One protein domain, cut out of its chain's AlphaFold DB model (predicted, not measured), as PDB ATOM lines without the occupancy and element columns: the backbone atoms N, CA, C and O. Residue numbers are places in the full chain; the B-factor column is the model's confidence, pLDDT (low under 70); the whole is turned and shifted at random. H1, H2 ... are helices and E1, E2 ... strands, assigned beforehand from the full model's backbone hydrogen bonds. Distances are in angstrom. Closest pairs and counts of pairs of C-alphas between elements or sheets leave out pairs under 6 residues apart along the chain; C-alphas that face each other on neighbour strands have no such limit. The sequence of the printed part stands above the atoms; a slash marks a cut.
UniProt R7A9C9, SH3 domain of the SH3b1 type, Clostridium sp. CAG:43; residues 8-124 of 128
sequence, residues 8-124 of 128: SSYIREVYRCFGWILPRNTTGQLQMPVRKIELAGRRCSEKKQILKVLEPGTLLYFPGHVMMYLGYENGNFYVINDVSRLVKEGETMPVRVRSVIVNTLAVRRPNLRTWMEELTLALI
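Overview. This is residues 8 to 124 of the 128 residues of the protein "SH3 domain of the SH3b1 type" of Clostridium sp. CAG:43 (UniProt R7A9C9). A strongly twisted antiparallel sheet of six strands makes the body, and its long hairpin E4 and E5 bends sharply and folds back over the face on which H4 lies. H1 packs on the opposite face along E3 and E4, H3 packs on the sheet mainly at E3, and H2 only grazes the sheet. The printed part has 117 residues with four named helices and six named strands, in the order H1, H2, E1, H3, E2, E3, E4, E5, H4, E6, and its class is mixed, helices and strands. Across the sheet the order is E1, E6, E2, E3, E4, E5. The whole is compact and rounded, with a radius of gyration of the C-alphas of 13.6 A and spans of 39 by 31 by 26 A.

Along the chain. H1 takes residues 8 to 16 and is 12.2 A long, beginning with C-alpha 8 at (144.222, 122.860, 85.693). H2 is residues 26 to 30, and E1 is residues 36 to 38. H3, the longest helix, is residues 44 to 53 and 14.8 A long. E2 is residues 59 to 62, 10.4 A long. E3 runs over residues 65 to 73, 22.6 A, and bends by 56 degrees at residue 70. E4, the longest strand by residues, is 76 to 87; it bends by 137 degrees at residue 84, and its ends are 16.7 A apart. E5 is residues 94 to 104; it bends by 122 degrees at residue 99, and its ends are 15.7 A apart, with C-alpha 104 at (157.973, 117.647, 74.296). H4 is residues 115 to 118. E6 is residues 121 to 123, ending with C-alpha 123 at (153.419, 115.859, 91.934).

Arrangement. The edge strands of the sheet are E1 and E5. E1 and E6 are antiparallel, with N 37 and O 122 at 2.8 A, within hydrogen-bond range. E6 and E2 are antiparallel, with N 59 and O 123 at 2.8 A. E1, H3 and E2 form a split strand-helix-strand unit, two strands running the same way with E6 between them, and its crossover is right-handed. E2, E3, E4 and E5 form a meander, each strand the antiparallel neighbour of the one before, and each step is a hairpin. Across E2 and E3, N 60 and O 67 are 2.9 A apart; across E3 and E4, N 70 and O 78, 2.8 A; across E4 and E5, N 95 and O 86, 2.8 A. The pairing of E3 is staggered: residues 65 to 68 pair with E2 and 68 to 73 with E4. H1 is on the sheet at a height of 9.1 A, over E3 and only just over E4, with 3 of its C-alphas there; it runs along the strands, at 8 degrees to E3 on the local plane. The closest C-alphas of H1 and E3 are those of Ser 8 and Val 66, 6.2 A. H4 lies on the opposite face at a height of 6.2 A, over none of the strands. H3 is also on the sheet; its closest C-alphas with E3 are those of Lys 52 and Tyr 72, 6.2 A. H3 and H4 only just touch, with 3 pairs of C-alphas within 8 A, the closest being Cys 44 and Glu 117 at 6.0 A. H1 and H2 are close but not clearly touching, with the C-alphas of Ser 8 and Thr 26 at 5.8 A. H1 and H3 are apart. In H1 and H2 every O i to N i+4 pair is within hydrogen-bond range, in H3 5 of 6, and H4 is too short for such a pair.

Size, cuts and confidence. The two C-alphas farthest apart are those of Gly 19 and Thr 92, 40.2 A. The printed part has no cut and no long link. Its mean pLDDT is 95.8, and no printed residue is under 70.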
ATOM      1  N   SER A   8     144.673 123.568  84.487       90.56
ATOM      2  CA  SER A   8     144.222 122.860  85.693       90.56
ATOM      3  C   SER A   8     142.869 122.164  85.539       90.56
ATOM      4  O   SER A   8     142.699 121.057  86.058       90.56
ATOM      5  N   SER A   9     141.920 122.768  84.817       91.00
ATOM      6  CA  SER A   9     140.611 122.165  84.531       91.00
ATOM      7  C   SER A   9     140.747 120.926  83.672       91.00
ATOM      8  O   SER A   9     140.136 119.905  83.975       91.00
ATOM      9  N   TYR A  10     141.574 121.012  82.627       94.56
ATOM     10  CA  TYR A  10     141.849 119.887  81.747       94.56
ATOM     11  C   TYR A  10     142.397 118.692  82.537       94.56
ATOM     12  O   TYR A  10     141.854 117.593  82.455       94.56
ATOM     13  N   ILE A  11     143.405 118.925  83.383       95.31
ATOM     14  CA  ILE A  11     143.976 117.889  84.251       95.31
ATOM     15  C   ILE A  11     142.912 117.282  85.170       95.31
ATOM     16  O   ILE A  11     142.770 116.063  85.235       95.31
ATOM     17  N   ARG A  12     142.117 118.119  85.843       94.75
ATOM     18  CA  ARG A  12     141.038 117.648  86.718       94.75
ATOM     19  C   ARG A  12     140.046 116.748  85.978       94.75
ATOM     20  O   ARG A  12     139.599 115.757  86.548       94.75
ATOM     21  N   GLU A  13     139.682 117.083  84.745       94.56
ATOM     22  CA  GLU A  13     138.750 116.280  83.950       94.56
ATOM     23  C   GLU A  13     139.330 114.925  83.549       94.56
ATOM     24  O   GLU A  13     138.619 113.929  83.672       94.56
ATOM     25  N   VAL A  14     140.604 114.876  83.139       95.75
ATOM     26  CA  VAL A  14     141.297 113.614  82.826       95.75
ATOM     27  C   VAL A  14     141.286 112.697  84.044       95.75
ATOM     28  O   VAL A  14     140.853 111.554  83.958       95.75
ATOM     29  N   TYR A  15     141.684 113.210  85.207       95.88
ATOM     30  CA  TYR A  15     141.731 112.424  86.437       95.88
ATOM     31  C   TYR A  15     140.356 111.993  86.952       95.88
ATOM     32  O   TYR A  15     140.208 110.895  87.494       95.88
ATOM     33  N   ARG A  16     139.324 112.811  86.719       95.50
ATOM     34  CA  ARG A  16     137.943 112.470  87.075       95.50
ATOM     35  C   ARG A  16     137.452 111.220  86.340       95.50
ATOM     36  O   ARG A  16     136.640 110.495  86.906       95.50
ATOM     37  N   CYS A  17     137.953 110.933  85.133       95.69
ATOM     38  CA  CYS A  17     137.641 109.692  84.413       95.69
ATOM     39  C   CYS A  17     138.099 108.428  85.161       95.69
ATOM     40  O   CYS A  17     137.532 107.364  84.940       95.69
ATOM     41  N   PHE A  18     139.074 108.553  86.065       94.44
ATOM     42  CA  PHE A  18     139.631 107.456  86.862       94.44
ATOM     43  C   PHE A  18     139.191 107.510  88.336       94.44
ATOM     44  O   PHE A  18     139.734 106.799  89.175       94.44
ATOM     45  N   GLY A  19     138.212 108.359  88.669       93.12
ATOM     46  CA  GLY A  19     137.674 108.481  90.025       93.12
ATOM     47  C   GLY A  19     138.456 109.410  90.959       93.12
ATOM     48  O   GLY A  19     138.091 109.522  92.128       93.12
ATOM     49  N   TRP A  20     139.485 110.123  90.482       92.31
ATOM     50  CA  TRP A  20     140.222 111.099  91.297       92.31
ATOM     51  C   TRP A  20     139.716 112.522  91.069       92.31
ATOM     52  O   TRP A  20     139.712 113.045  89.953       92.31
ATOM     53  N   ILE A  21     139.294 113.181  92.151       92.19
ATOM     54  CA  ILE A  21     138.762 114.546  92.109       92.19
ATOM     55  C   ILE A  21     139.856 115.519  92.542       92.19
ATOM     56  O   ILE A  21     140.028 115.807  93.724       92.19
ATOM     57  N   LEU A  22     140.582 116.056  91.565       93.88
ATOM     58  CA  LEU A  22     141.596 117.077  91.822       93.88
ATOM     59  C   LEU A  22     140.951 118.454  92.070       93.88
ATOM     60  O   LEU A  22     139.887 118.756  91.508       93.88
ATOM     61  N   PRO A  23     141.599 119.335  92.857       93.50
ATOM     62  CA  PRO A  23     141.188 120.727  92.994       93.50
ATOM     63  C   PRO A  23     141.144 121.468  91.648       93.50
ATOM     64  O   PRO A  23     141.904 121.180  90.720       93.50
ATOM     65  N   ARG A  24     140.246 122.457  91.550       88.06
ATOM     66  CA  ARG A  24     139.946 123.198  90.309       88.06
ATOM     67  C   ARG A  24     141.117 124.034  89.783       88.06
ATOM     68  O   ARG A  24     141.210 124.217  88.574       88.06
ATOM     69  N   ASN A  25     141.970 124.533  90.671       88.50
ATOM     70  CA  ASN A  25     143.048 125.464  90.341       88.50
ATOM     71  C   ASN A  25     144.400 124.881  90.746       88.50
ATOM     72  O   ASN A  25     144.483 124.098  91.695       88.50
ATOM     73  N   THR A  26     145.464 125.336  90.086       86.50
ATOM     74  CA  THR A  26     146.848 124.932  90.374       86.50
ATOM     75  C   THR A  26     147.214 125.098  91.850       86.50
ATOM     76  O   THR A  26     147.759 124.168  92.427       86.50
ATOM     77  N   THR A  27     146.833 126.203  92.502       89.81
ATOM     78  CA  THR A  27     147.079 126.418  93.944       89.81
ATOM     79  C   THR A  27     146.516 125.293  94.809       89.81
ATOM     80  O   THR A  27     147.211 124.788  95.685       89.81
ATOM     81  N   GLY A  28     145.279 124.862  94.542       91.38
ATOM     82  CA  GLY A  28     144.666 123.763  95.287       91.38
ATOM     83  C   GLY A  28     145.352 122.430  94.996       91.38
ATOM     84  O   GLY A  28     145.604 121.659  95.915       91.38
ATOM     85  N   GLN A  29     145.715 122.171  93.734       91.44
ATOM     86  CA  GLN A  29     146.437 120.950  93.361       91.44
ATOM     87  C   GLN A  29     147.798 120.870  94.065       91.44
ATOM     88  O   GLN A  29     148.144 119.839  94.630       91.44
ATOM     89  N   LEU A  30     148.531 121.986  94.134       92.94
ATOM     90  CA  LEU A  30     149.811 122.081  94.840       92.94
ATOM     91  C   LEU A  30     149.690 121.852  96.354       92.94
ATOM     92  O   LEU A  30     150.679 121.491  96.990       92.94
ATOM     93  N   GLN A  31     148.509 122.038  96.944       94.50
ATOM     94  CA  GLN A  31     148.245 121.795  98.367       94.50
ATOM     95  C   GLN A  31     147.825 120.353  98.674       94.50
ATOM     96  O   GLN A  31     147.757 119.995  99.845       94.50
ATOM     97  N   MET A  32     147.592 119.512  97.660       94.88
ATOM     98  CA  MET A  32     147.211 118.115  97.874       94.88
ATOM     99  C   MET A  32     148.246 117.390  98.759       94.88
ATOM    100  O   MET A  32     149.452 117.591  98.555       94.88
ATOM    101  N   PRO A  33     147.811 116.570  99.734       95.19
ATOM    102  CA  PRO A  33     148.690 115.816 100.627       95.19
ATOM    103  C   PRO A  33     149.183 114.541  99.931       95.19
ATOM    104  O   PRO A  33     148.842 113.430 100.316       95.19
ATOM    105  N   VAL A  34     149.918 114.734  98.842       95.88
ATOM    106  CA  VAL A  34     150.470 113.675  97.994       95.88
ATOM    107  C   VAL A  34     151.957 113.916  97.776       95.88
ATOM    108  O   VAL A  34     152.453 115.033  97.989       95.88
ATOM    109  N   ARG A  35     152.669 112.890  97.320       97.31
ATOM    110  CA  ARG A  35     154.102 112.931  97.074       97.31
ATOM    111  C   ARG A  35     154.449 114.029  96.076       97.31
ATOM    112  O   ARG A  35     153.886 114.143  94.983       97.31
ATOM    113  N   LYS A  36     155.436 114.830  96.469       97.62
ATOM    114  CA  LYS A  36     155.967 115.962  95.711       97.62
ATOM    115  C   LYS A  36     157.472 115.835  95.604       97.62
ATOM    116  O   LYS A  36     158.152 115.527  96.579       97.62
ATOM    117  N   ILE A  37     157.989 116.098  94.415       98.12
ATOM    118  CA  ILE A  37     159.416 116.108  94.129       98.12
ATOM    119  C   ILE A  37     159.772 117.512  93.661       98.12
ATOM    120  O   ILE A  37     159.348 117.954  92.591       98.12
ATOM    121  N   GLU A  38     160.552 118.206  94.485       98.06
ATOM    122  CA  GLU A  38     161.032 119.554  94.196       98.06
ATOM    123  C   GLU A  38     162.013 119.529  93.020       98.06
ATOM    124  O   GLU A  38     163.001 118.787  93.043       98.06
ATOM    125  N   LEU A  39     161.746 120.346  92.002       98.38
ATOM    126  CA  LEU A  39     162.582 120.495  90.809       98.38
ATOM    127  C   LEU A  39     163.166 121.906  90.678       98.38
ATOM    128  O   LEU A  39     164.079 122.090  89.867       98.38
ATOM    129  N   ALA A  40     162.679 122.900  91.433       97.38
ATOM    130  CA  ALA A  40     163.212 124.252  91.351       97.38
ATOM    131  C   ALA A  40     164.699 124.278  91.738       97.38
ATOM    132  O   ALA A  40     165.167 123.529  92.594       97.38
ATOM    133  N   GLY A  41     165.472 125.115  91.045       95.56
ATOM    134  CA  GLY A  41     166.918 125.248  91.258       95.56
ATOM    135  C   GLY A  41     167.776 124.075  90.760       95.56
ATOM    136  O   GLY A  41     168.984 124.248  90.611       95.56
ATOM    137  N   ARG A  42     167.192 122.911  90.438       97.94
ATOM    138  CA  ARG A  42     167.941 121.765  89.897       97.94
ATOM    139  C   ARG A  42     168.409 122.010  88.466       97.94
ATOM    140  O   ARG A  42     167.708 122.629  87.657       97.94
ATOM    141  N   ARG A  43     169.566 121.446  88.113       97.81
ATOM    142  CA  ARG A  43     170.081 121.458  86.738       97.81
ATOM    143  C   ARG A  43     169.206 120.591  85.837       97.81
ATOM    144  O   ARG A  43     168.611 119.604  86.267       97.81
ATOM    145  N   CYS A  44     169.189 120.897  84.539       97.62
ATOM    146  CA  CYS A  44     168.427 120.110  83.565       97.62
ATOM    147  C   CYS A  44     168.823 118.628  83.534       97.62
ATOM    148  O   CYS A  44     167.963 117.782  83.319       97.62
ATOM    149  N   SER A  45     170.098 118.294  83.746       97.88
ATOM    150  CA  SER A  45     170.555 116.899  83.812       97.88
ATOM    151  C   SER A  45     169.897 116.130  84.960       97.88
ATOM    152  O   SER A  45     169.433 115.013  84.753       97.88
ATOM    153  N   GLU A  46     169.789 116.751  86.136       98.38
ATOM    154  CA  GLU A  46     169.158 116.161  87.321       98.38
ATOM    155  C   GLU A  46     167.650 116.008  87.116       98.38
ATOM    156  O   GLU A  46     167.093 114.941  87.362       98.38
ATOM    157  N   LYS A  47     166.986 117.042  86.576       98.62
ATOM    158  CA  LYS A  47     165.560 116.971  86.222       98.62
ATOM    159  C   LYS A  47     165.285 115.819  85.254       98.62
ATOM    160  O   LYS A  47     164.368 115.040  85.480       98.62
ATOM    161  N   LYS A  48     166.111 115.655  84.215       98.50
ATOM    162  CA  LYS A  48     165.990 114.543  83.257       98.50
ATOM    163  C   LYS A  48     166.150 113.174  83.925       98.50
ATOM    164  O   LYS A  48     165.433 112.254  83.556       98.50
ATOM    165  N   GLN A  49     167.075 113.021  84.877       98.31
ATOM    166  CA  GLN A  49     167.240 111.766  85.623       98.31
ATOM    167  C   GLN A  49     166.010 111.451  86.480       98.31
ATOM    168  O   GLN A  49     165.542 110.319  86.454       98.31
ATOM    169  N   ILE A  50     165.456 112.456  87.164       98.38
ATOM    170  CA  ILE A  50     164.222 112.309  87.945       98.38
ATOM    171  C   ILE A  50     163.062 111.913  87.026       98.38
ATOM    172  O   ILE A  50     162.414 110.903  87.260       98.38
ATOM    173  N   LEU A  51     162.825 112.657  85.942       98.50
ATOM    174  CA  LEU A  51     161.696 112.404  85.041       98.50
ATOM    175  C   LEU A  51     161.757 111.028  84.357       98.50
ATOM    176  O   LEU A  51     160.713 110.468  84.038       98.50
ATOM    177  N   LYS A  52     162.952 110.461  84.147       98.25
ATOM    178  CA  LYS A  52     163.117 109.114  83.570       98.25
ATOM    179  C   LYS A  52     162.569 107.991  84.450       98.25
ATOM    180  O   LYS A  52     162.293 106.925  83.918       98.25
ATOM    181  N   VAL A  53     162.446 108.215  85.758       97.31
ATOM    182  CA  VAL A  53     161.904 107.227  86.706       97.31
ATOM    183  C   VAL A  53     160.489 107.567  87.177       97.31
ATOM    184  O   VAL A  53     159.917 106.810  87.952       97.31
ATOM    185  N   LEU A  54     159.927 108.697  86.735       97.88
ATOM    186  CA  LEU A  54     158.533 109.042  87.007       97.88
ATOM    187  C   LEU A  54     157.600 108.251  86.094       97.88
ATOM    188  O   LEU A  54     157.883 108.048  84.914       97.88
ATOM    189  N   GLU A  55     156.448 107.881  86.634       97.31
ATOM    190  CA  GLU A  55     155.402 107.210  85.875       97.31
ATOM    191  C   GLU A  55     154.563 108.224  85.071       97.31
ATOM    192  O   GLU A  55     154.331 109.357  85.532       97.31
ATOM    193  N   PRO A  56     154.075 107.843  83.873       97.88
ATOM    194  CA  PRO A  56     153.053 108.603  83.163       97.88
ATOM    195  C   PRO A  56     151.836 108.877  84.052       97.88
ATOM    196  O   PRO A  56     151.466 108.072  84.897       97.88
ATOM    197  N   GLY A  57     151.219 110.038  83.869       97.69
ATOM    198  CA  GLY A  57     150.210 110.577  84.775       97.69
ATOM    199  C   GLY A  57     150.787 111.632  85.716       97.69
ATOM    200  O   GLY A  57     150.104 112.618  85.985       97.69
ATOM    201  N   THR A  58     152.051 111.522  86.143       98.31
ATOM    202  CA  THR A  58     152.659 112.491  87.075       98.31
ATOM    203  C   THR A  58     152.439 113.936  86.611       98.31
ATOM    204  O   THR A  58     152.677 114.274  85.450       98.31
ATOM    205  N   LEU A  59     151.973 114.806  87.507       98.38
ATOM    206  CA  LEU A  59     151.734 116.209  87.186       98.38
ATOM    207  C   LEU A  59     153.034 116.992  87.273       98.38
ATOM    208  O   LEU A  59     153.726 116.947  88.288       98.38
ATOM    209  N   LEU A  60     153.347 117.739  86.222       98.62
ATOM    210  CA  LEU A  60     154.508 118.618  86.182       98.62
ATOM    211  C   LEU A  60     154.050 120.074  86.207       98.62
ATOM    212  O   LEU A  60     153.066 120.443  85.559       98.62
ATOM    213  N   TYR A  61     154.782 120.898  86.950       97.75
ATOM    214  CA  TYR A  61     154.465 122.306  87.148       97.75
ATOM    215  C   TYR A  61     155.653 123.198  86.824       97.75
ATOM    216  O   TYR A  61     156.805 122.873  87.116       97.75
ATOM    217  N   PHE A  62     155.326 124.380  86.320       95.88
ATOM    218  CA  PHE A  62     156.135 125.590  86.408       95.88
ATOM    219  C   PHE A  62     155.195 126.780  86.676       95.88
ATOM    220  O   PHE A  62     153.976 126.630  86.537       95.88
ATOM    221  N   PRO A  63     155.690 127.968  87.075       91.81
ATOM    222  CA  PRO A  63     154.822 129.080  87.457       91.81
ATOM    223  C   PRO A  63     153.771 129.423  86.390       91.81
ATOM    224  O   PRO A  63     154.100 129.834  85.275       91.81
ATOM    225  N   GLY A  64     152.497 129.265  86.762       89.56
ATOM    226  CA  GLY A  64     151.341 129.570  85.917       89.56
ATOM    227  C   GLY A  64     150.877 128.446  84.984       89.56
ATOM    228  O   GLY A  64     149.987 128.697  84.176       89.56
ATOM    229  N   HIS A  65     151.437 127.232  85.068       94.94
ATOM    230  CA  HIS A  65     151.036 126.125  84.195       94.94
ATOM    231  C   HIS A  65     151.156 124.756  84.865       94.94
ATOM    232  O   HIS A  65     152.032 124.529  85.700       94.94
ATOM    233  N   VAL A  66     150.286 123.838  84.454       96.69
ATOM    234  CA  VAL A  66     150.325 122.424  84.833       96.69
ATOM    235  C   VAL A  66     150.144 121.564  83.591       96.69
ATOM    236  O   VAL A  66     149.402 121.916  82.673       96.69
ATOM    237  N   MET A  67     150.823 120.429  83.572       97.56
ATOM    238  CA  MET A  67     150.763 119.448  82.496       97.56
ATOM    239  C   MET A  67     150.810 118.031  83.068       97.56
ATOM    240  O   MET A  67     151.334 117.813  84.161       97.56
ATOM    241  N   MET A  68     150.290 117.064  82.316       98.50
ATOM    242  CA  MET A  68     150.412 115.649  82.656       98.50
ATOM    243  C   MET A  68     151.595 115.053  81.903       98.50
ATOM    244  O   MET A  68     151.669 115.167  80.678       98.50
ATOM    245  N   TYR A  69     152.516 114.424  82.627       98.81
ATOM    246  CA  TYR A  69     153.628 113.686  82.047       98.81
ATOM    247  C   TYR A  69     153.135 112.419  81.354       98.81
ATOM    248  O   TYR A  69     152.300 111.701  81.895       98.81
ATOM    249  N   LEU A  70     153.657 112.140  80.162       98.62
ATOM    250  CA  LEU A  70     153.312 110.954  79.374       98.62
ATOM    251  C   LEU A  70     154.450 109.933  79.285       98.62
ATOM    252  O   LEU A  70     154.228 108.833  78.795       98.62
ATOM    253  N   GLY A  71     155.648 110.278  79.758       98.31
ATOM    254  CA  GLY A  71     156.806 109.390  79.724       98.31
ATOM    255  C   GLY A  71     157.976 109.925  78.902       98.31
ATOM    256  O   GLY A  71     157.967 111.047  78.378       98.31
ATOM    257  N   TYR A  72     159.008 109.087  78.829       98.31
ATOM    258  CA  TYR A  72     160.243 109.335  78.100       98.31
ATOM    259  C   TYR A  72     160.380 108.328  76.960       98.31
ATOM    260  O   TYR A  72     160.454 107.126  77.202       98.31
ATOM    261  N   GLU A  73     160.452 108.822  75.729       97.31
ATOM    262  CA  GLU A  73     160.557 107.995  74.527       97.31
ATOM    263  C   GLU A  73     161.445 108.688  73.486       97.31
ATOM    264  O   GLU A  73     161.396 109.909  73.327       97.31
ATOM    265  N   ASN A  74     162.296 107.926  72.787       95.50
ATOM    266  CA  ASN A  74     163.155 108.425  71.701       95.50
ATOM    267  C   ASN A  74     163.948 109.699  72.053       95.50
ATOM    268  O   ASN A  74     164.066 110.624  71.253       95.50
ATOM    269  N   GLY A  75     164.474 109.775  73.279       96.44
ATOM    270  CA  GLY A  75     165.252 110.931  73.731       96.44
ATOM    271  C   GLY A  75     164.427 112.107  74.263       96.44
ATOM    272  O   GLY A  75     165.017 113.057  74.783       96.44
ATOM    273  N   ASN A  76     163.097 112.034  74.212       97.81
ATOM    274  CA  ASN A  76     162.190 113.138  74.504       97.81
ATOM    275  C   ASN A  76     161.268 112.847  75.689       97.81
ATOM    276  O   ASN A  76     160.853 111.717  75.914       97.81
ATOM    277  N   PHE A  77     160.930 113.898  76.437       98.62
ATOM    278  CA  PHE A  77     159.973 113.849  77.543       98.62
ATOM    279  C   PHE A  77     158.658 114.456  77.077       98.62
ATOM    280  O   PHE A  77     158.631 115.646  76.746       98.62
ATOM    281  N   TYR A  78     157.601 113.653  77.048       98.69
ATOM    282  CA  TYR A  78     156.309 114.044  76.499       98.69
ATOM    283  C   TYR A  78     155.336 114.462  77.588       98.69
ATOM    284  O   TYR A  78     155.327 113.921  78.694       98.69
ATOM    285  N   VAL A  79     154.498 115.434  77.251       98.75
ATOM    286  CA  VAL A  79     153.441 115.942  78.119       98.75
ATOM    287  C   VAL A  79     152.181 116.209  77.315       98.75
ATOM    288  O   VAL A  79     152.260 116.513  76.123       98.75
ATOM    289  N   ILE A  80     151.031 116.149  77.980       98.44
ATOM    290  CA  ILE A  80     149.757 116.642  77.457       98.44
ATOM    291  C   ILE A  80     149.216 117.758  78.345       98.44
ATOM    292  O   ILE A  80     149.283 117.696  79.577       98.44
ATOM    293  N   ASN A  81     148.711 118.810  77.710       96.75
ATOM    294  CA  ASN A  81     148.187 119.990  78.391       96.75
ATOM    295  C   ASN A  81     147.262 120.813  77.500       96.75
ATOM    296  O   ASN A  81     147.397 120.775  76.279       96.75
ATOM    297  N   ASP A  82     146.418 121.629  78.128       95.50
ATOM    298  CA  ASP A  82     145.748 122.756  77.479       95.50
ATOM    299  C   ASP A  82     146.630 124.007  77.581       95.50
ATOM    300  O   ASP A  82     146.954 124.454  78.685       95.50
ATOM    301  N   VAL A  83     147.075 124.543  76.444       93.31
ATOM    302  CA  VAL A  83     148.055 125.635  76.397       93.31
ATOM    303  C   VAL A  83     147.623 126.750  75.450       93.31
ATOM    304  O   VAL A  83     147.212 126.535  74.311       93.31
ATOM    305  N   SER A  84     147.770 127.997  75.902       91.00
ATOM    306  CA  SER A  84     147.428 129.178  75.099       91.00
ATOM    307  C   SER A  84     148.517 129.538  74.087       91.00
ATOM    308  O   SER A  84     148.217 129.833  72.925       91.00
ATOM    309  N   ARG A  85     149.786 129.534  74.517       91.81
ATOM    310  CA  ARG A  85     150.949 129.920  73.705       91.81
ATOM    311  C   ARG A  85     152.194 129.135  74.108       91.81
ATOM    312  O   ARG A  85     152.398 128.883  75.291       91.81
ATOM    313  N   LEU A  86     153.047 128.848  73.134       95.19
ATOM    314  CA  LEU A  86     154.399 128.318  73.327       95.19
ATOM    315  C   LEU A  86     155.306 128.803  72.197       95.19
ATOM    316  O   LEU A  86     154.816 129.281  71.177       95.19
ATOM    317  N   VAL A  87     156.614 128.672  72.362       97.38
ATOM    318  CA  VAL A  87     157.597 128.845  71.286       97.38
ATOM    319  C   VAL A  87     158.085 127.450  70.897       97.38
ATOM    320  O   VAL A  87     158.481 126.674  71.772       97.38
ATOM    321  N   LYS A  88     158.012 127.097  69.610       95.75
ATOM    322  CA  LYS A  88     158.479 125.788  69.132       95.75
ATOM    323  C   LYS A  88     159.998 125.676  69.268       95.75
ATOM    324  O   LYS A  88     160.709 126.675  69.357       95.75
ATOM    325  N   GLU A  89     160.498 124.449  69.297       92.62
ATOM    326  CA  GLU A  89     161.939 124.208  69.312       92.62
ATOM    327  C   GLU A  89     162.600 124.797  68.056       92.62
ATOM    328  O   GLU A  89     162.066 124.689  66.956       92.62
ATOM    329  N   GLY A  90     163.735 125.480  68.233       91.62
ATOM    330  CA  GLY A  90     164.432 126.180  67.148       91.62
ATOM    331  C   GLY A  90     163.808 127.516  66.726       91.62
ATOM    332  O   GLY A  90     164.474 128.304  66.063       91.62
ATOM    333  N   GLU A  91     162.584 127.822  67.159       95.12
ATOM    334  CA  GLU A  91     161.919 129.093  66.875       95.12
ATOM    335  C   GLU A  91     162.109 130.105  68.022       95.12
ATOM    336  O   GLU A  91     162.513 129.771  69.143       95.12
ATOM    337  N   THR A  92     161.817 131.373  67.729       93.44
ATOM    338  CA  THR A  92     161.828 132.484  68.699       93.44
ATOM    339  C   THR A  92     160.462 133.144  68.850       93.44
ATOM    340  O   THR A  92     160.171 133.736  69.889       93.44
ATOM    341  N   MET A  93     159.598 133.021  67.840       95.62
ATOM    342  CA  MET A  93     158.284 133.646  67.834       95.62
ATOM    343  C   MET A  93     157.254 132.769  68.560       95.62
ATOM    344  O   MET A  93     157.108 131.591  68.233       95.62
ATOM    345  N   PRO A  94     156.501 133.314  69.534       93.69
ATOM    346  CA  PRO A  94     155.431 132.568  70.180       93.69
ATOM    347  C   PRO A  94     154.299 132.248  69.205       93.69
ATOM    348  O   PRO A  94     153.739 133.136  68.559       93.69
ATOM    349  N   VAL A  95     153.890 130.984  69.180       94.00
ATOM    350  CA  VAL A  95     152.728 130.502  68.439       94.00
ATOM    351  C   VAL A  95     151.530 130.443  69.379       94.00
ATOM    352  O   VAL A  95     151.623 130.002  70.528       94.00
ATOM    353  N   ARG A  96     150.375 130.899  68.892       92.75
ATOM    354  CA  ARG A  96     149.095 130.778  69.591       92.75
ATOM    355  C   ARG A  96     148.500 129.406  69.300       92.75
ATOM    356  O   ARG A  96     148.198 129.112  68.151       92.75
ATOM    357  N   VAL A  97     148.336 128.604  70.347       91.69
ATOM    358  CA  VAL A  97     147.803 127.238  70.269       91.69
ATOM    359  C   VAL A  97     146.321 127.239  70.642       91.69
ATOM    360  O   VAL A  97     145.483 127.071  69.767       91.69
ATOM    361  N   ARG A  98     146.001 127.524  71.915       90.94
ATOM    362  CA  ARG A  98     144.635 127.517  72.480       90.94
ATOM    363  C   ARG A  98     143.906 126.192  72.269       90.94
ATOM    364  O   ARG A  98     142.771 126.166  71.802       90.94
ATOM    365  N   SER A  99     144.603 125.111  72.579       93.06
ATOM    366  CA  SER A  99     144.095 123.756  72.436       93.06
ATOM    367  C   SER A  99     144.824 122.825  73.394       93.06
ATOM    368  O   SER A  99     145.918 123.135  73.879       93.06
ATOM    369  N   VAL A 100     144.241 121.645  73.580       95.88
ATOM    370  CA  VAL A 100     144.931 120.502  74.166       95.88
ATOM    371  C   VAL A 100     145.893 119.932  73.131       95.88
ATOM    372  O   VAL A 100     145.483 119.594  72.019       95.88
ATOM    373  N   ILE A 101     147.170 119.836  73.488       96.38
ATOM    374  CA  ILE A 101     148.213 119.272  72.627       96.38
ATOM    375  C   ILE A 101     149.116 118.325  73.409       96.38
ATOM    376  O   ILE A 101     149.293 118.481  74.619       96.38
ATOM    377  N   VAL A 102     149.728 117.394  72.677       98.00
ATOM    378  CA  VAL A 102     150.916 116.660  73.115       98.00
ATOM    379  C   VAL A 102     152.147 117.370  72.565       98.00
ATOM    380  O   VAL A 102     152.210 117.682  71.376       98.00
ATOM    381  N   ASN A 103     153.133 117.625  73.419       97.81
ATOM    382  CA  ASN A 103     154.413 118.199  73.016       97.81
ATOM    383  C   ASN A 103     155.554 117.680  73.895       97.81
ATOM    384  O   ASN A 103     155.329 117.058  74.932       97.81
ATOM    385  N   THR A 104     156.792 117.947  73.482       98.25
ATOM    386  CA  THR A 104     157.973 117.647  74.296       98.25
ATOM    387  C   THR A 104     158.258 118.784  75.279       98.25
ATOM    388  O   THR A 104     157.856 119.929  75.061       98.25
ATOM    389  N   LEU A 105     159.026 118.506  76.333       98.38
ATOM    390  CA  LEU A 105     159.561 119.534  77.240       98.38
ATOM    391  C   LEU A 105     160.665 120.421  76.617       98.38
ATOM    392  O   LEU A 105     161.189 121.300  77.307       98.38
ATOM    393  N   ALA A 106     161.027 120.199  75.347       97.81
ATOM    394  CA  ALA A 106     162.007 121.005  74.611       97.81
ATOM    395  C   ALA A 106     161.413 122.304  74.036       97.81
ATOM    396  O   ALA A 106     162.158 123.233  73.718       97.81
ATOM    397  N   VAL A 107     160.079 122.406  73.954       97.75
ATOM    398  CA  VAL A 107     159.415 123.677  73.629       97.75
ATOM    399  C   VAL A 107     159.755 124.739  74.675       97.75
ATOM    400  O   VAL A 107     160.140 124.437  75.809       97.75
ATOM    401  N   ARG A 108     159.612 126.007  74.299       97.69
ATOM    402  CA  ARG A 108     160.050 127.144  75.106       97.69
ATOM    403  C   ARG A 108     158.890 128.033  75.522       97.69
ATOM    404  O   ARG A 108     157.835 128.092  74.883       97.69
ATOM    405  N   ARG A 109     159.087 128.750  76.624       94.25
ATOM    406  CA  ARG A 109     158.254 129.900  76.993       94.25
ATOM    407  C   ARG A 109     158.680 131.126  76.162       94.25
ATOM    408  O   ARG A 109     159.753 131.113  75.562       94.25
ATOM    409  N   PRO A 110     157.894 132.219  76.144       91.88
ATOM    410  CA  PRO A 110     158.286 133.462  75.466       91.88
ATOM    411  C   PRO A 110     159.605 134.083  75.957       91.88
ATOM    412  O   PRO A 110     160.197 134.880  75.244       91.88
ATOM    413  N   ASN A 111     160.088 133.703  77.147       93.19
ATOM    414  CA  ASN A 111     161.413 134.074  77.658       93.19
ATOM    415  C   ASN A 111     162.561 133.219  77.069       93.19
ATOM    416  O   ASN A 111     163.688 133.304  77.544       93.19
ATOM    417  N   LEU A 112     162.258 132.369  76.082       94.25
ATOM    418  CA  LEU A 112     163.161 131.453  75.381       94.25
ATOM    419  C   LEU A 112     163.781 130.335  76.232       94.25
ATOM    420  O   LEU A 112     164.543 129.529  75.701       94.25
ATOM    421  N   ARG A 113     163.399 130.207  77.505       96.44
ATOM    422  CA  ARG A 113     163.764 129.052  78.333       96.44
ATOM    423  C   ARG A 113     162.854 127.876  78.008       96.44
ATOM    424  O   ARG A 113     161.645 128.039  77.800       96.44
ATOM    425  N   THR A 114     163.441 126.690  77.928       97.69
ATOM    426  CA  THR A 114     162.705 125.445  77.691       97.69
ATOM    427  C   THR A 114     161.781 125.143  78.862       97.69
ATOM    428  O   THR A 114     162.029 125.532  80.005       97.69
ATOM    429  N   TRP A 115     160.704 124.412  78.602       97.81
ATOM    430  CA  TRP A 115     159.801 123.981  79.664       97.81
ATOM    431  C   TRP A 115     160.519 123.094  80.685       97.81
ATOM    432  O   TRP A 115     160.281 123.242  81.879       97.81
ATOM    433  N   MET A 116     161.471 122.259  80.244       98.25
ATOM    434  CA  MET A 116     162.368 121.499  81.127       98.25
ATOM    435  C   MET A 116     163.126 122.399  82.123       98.25
ATOM    436  O   MET A 116     163.179 122.110  83.323       98.25
ATOM    437  N   GLU A 117     163.711 123.502  81.650       97.88
ATOM    438  CA  GLU A 117     164.438 124.451  82.506       97.88
ATOM    439  C   GLU A 117     163.530 125.121  83.535       97.88
ATOM    440  O   GLU A 117     163.960 125.383  84.659       97.88
ATOM    441  N   GLU A 118     162.278 125.357  83.162       97.56
ATOM    442  CA  GLU A 118     161.295 126.081  83.964       97.56
ATOM    443  C   GLU A 118     160.566 125.192  84.978       97.56
ATOM    444  O   GLU A 118     159.995 125.734  85.919       97.56
ATOM    445  N   LEU A 119     160.608 123.857  84.839       98.31
ATOM    446  CA  LEU A 119     159.970 122.935  85.789       98.31
ATOM    447  C   LEU A 119     160.374 123.229  87.238       98.31
ATOM    448  O   LEU A 119     161.562 123.265  87.565       98.31
ATOM    449  N   THR A 120     159.384 123.378  88.109       98.06
ATOM    450  CA  THR A 120     159.576 123.617  89.543       98.06
ATOM    451  C   THR A 120     159.120 122.445  90.390       98.06
ATOM    452  O   THR A 120     159.695 122.219  91.441       98.06
ATOM    453  N   LEU A 121     158.142 121.657  89.945       98.31
ATOM    454  CA  LEU A 121     157.601 120.573  90.763       98.31
ATOM    455  C   LEU A 121     157.129 119.400  89.906       98.31
ATOM    456  O   LEU A 121     156.549 119.609  88.839       98.31
ATOM    457  N   ALA A 122     157.325 118.187  90.416       98.44
ATOM    458  CA  ALA A 122     156.557 117.012  90.026       98.44
ATOM    459  C   ALA A 122     155.678 116.565  91.203       98.44
ATOM    460  O   ALA A 122     156.145 116.503  92.340       98.44
ATOM    461  N   LEU A 123     154.410 116.272  90.942       97.94
ATOM    462  CA  LEU A 123     153.419 115.859  91.934       97.94
ATOM    463  C   LEU A 123     152.781 114.562  91.452       97.94
ATOM    464  O   LEU A 123     152.318 114.506  90.314       97.94
ATOM    465  N   ILE A 124     152.770 113.539  92.302       97.31
ATOM    466  CA  ILE A 124     152.292 112.190  91.978       97.31
ATOM    467  C   ILE A 124     150.935 112.001  92.671       97.31
ATOM    468  O   ILE A 124     150.914 111.749  93.873       97.31
TER     469      ILE A 124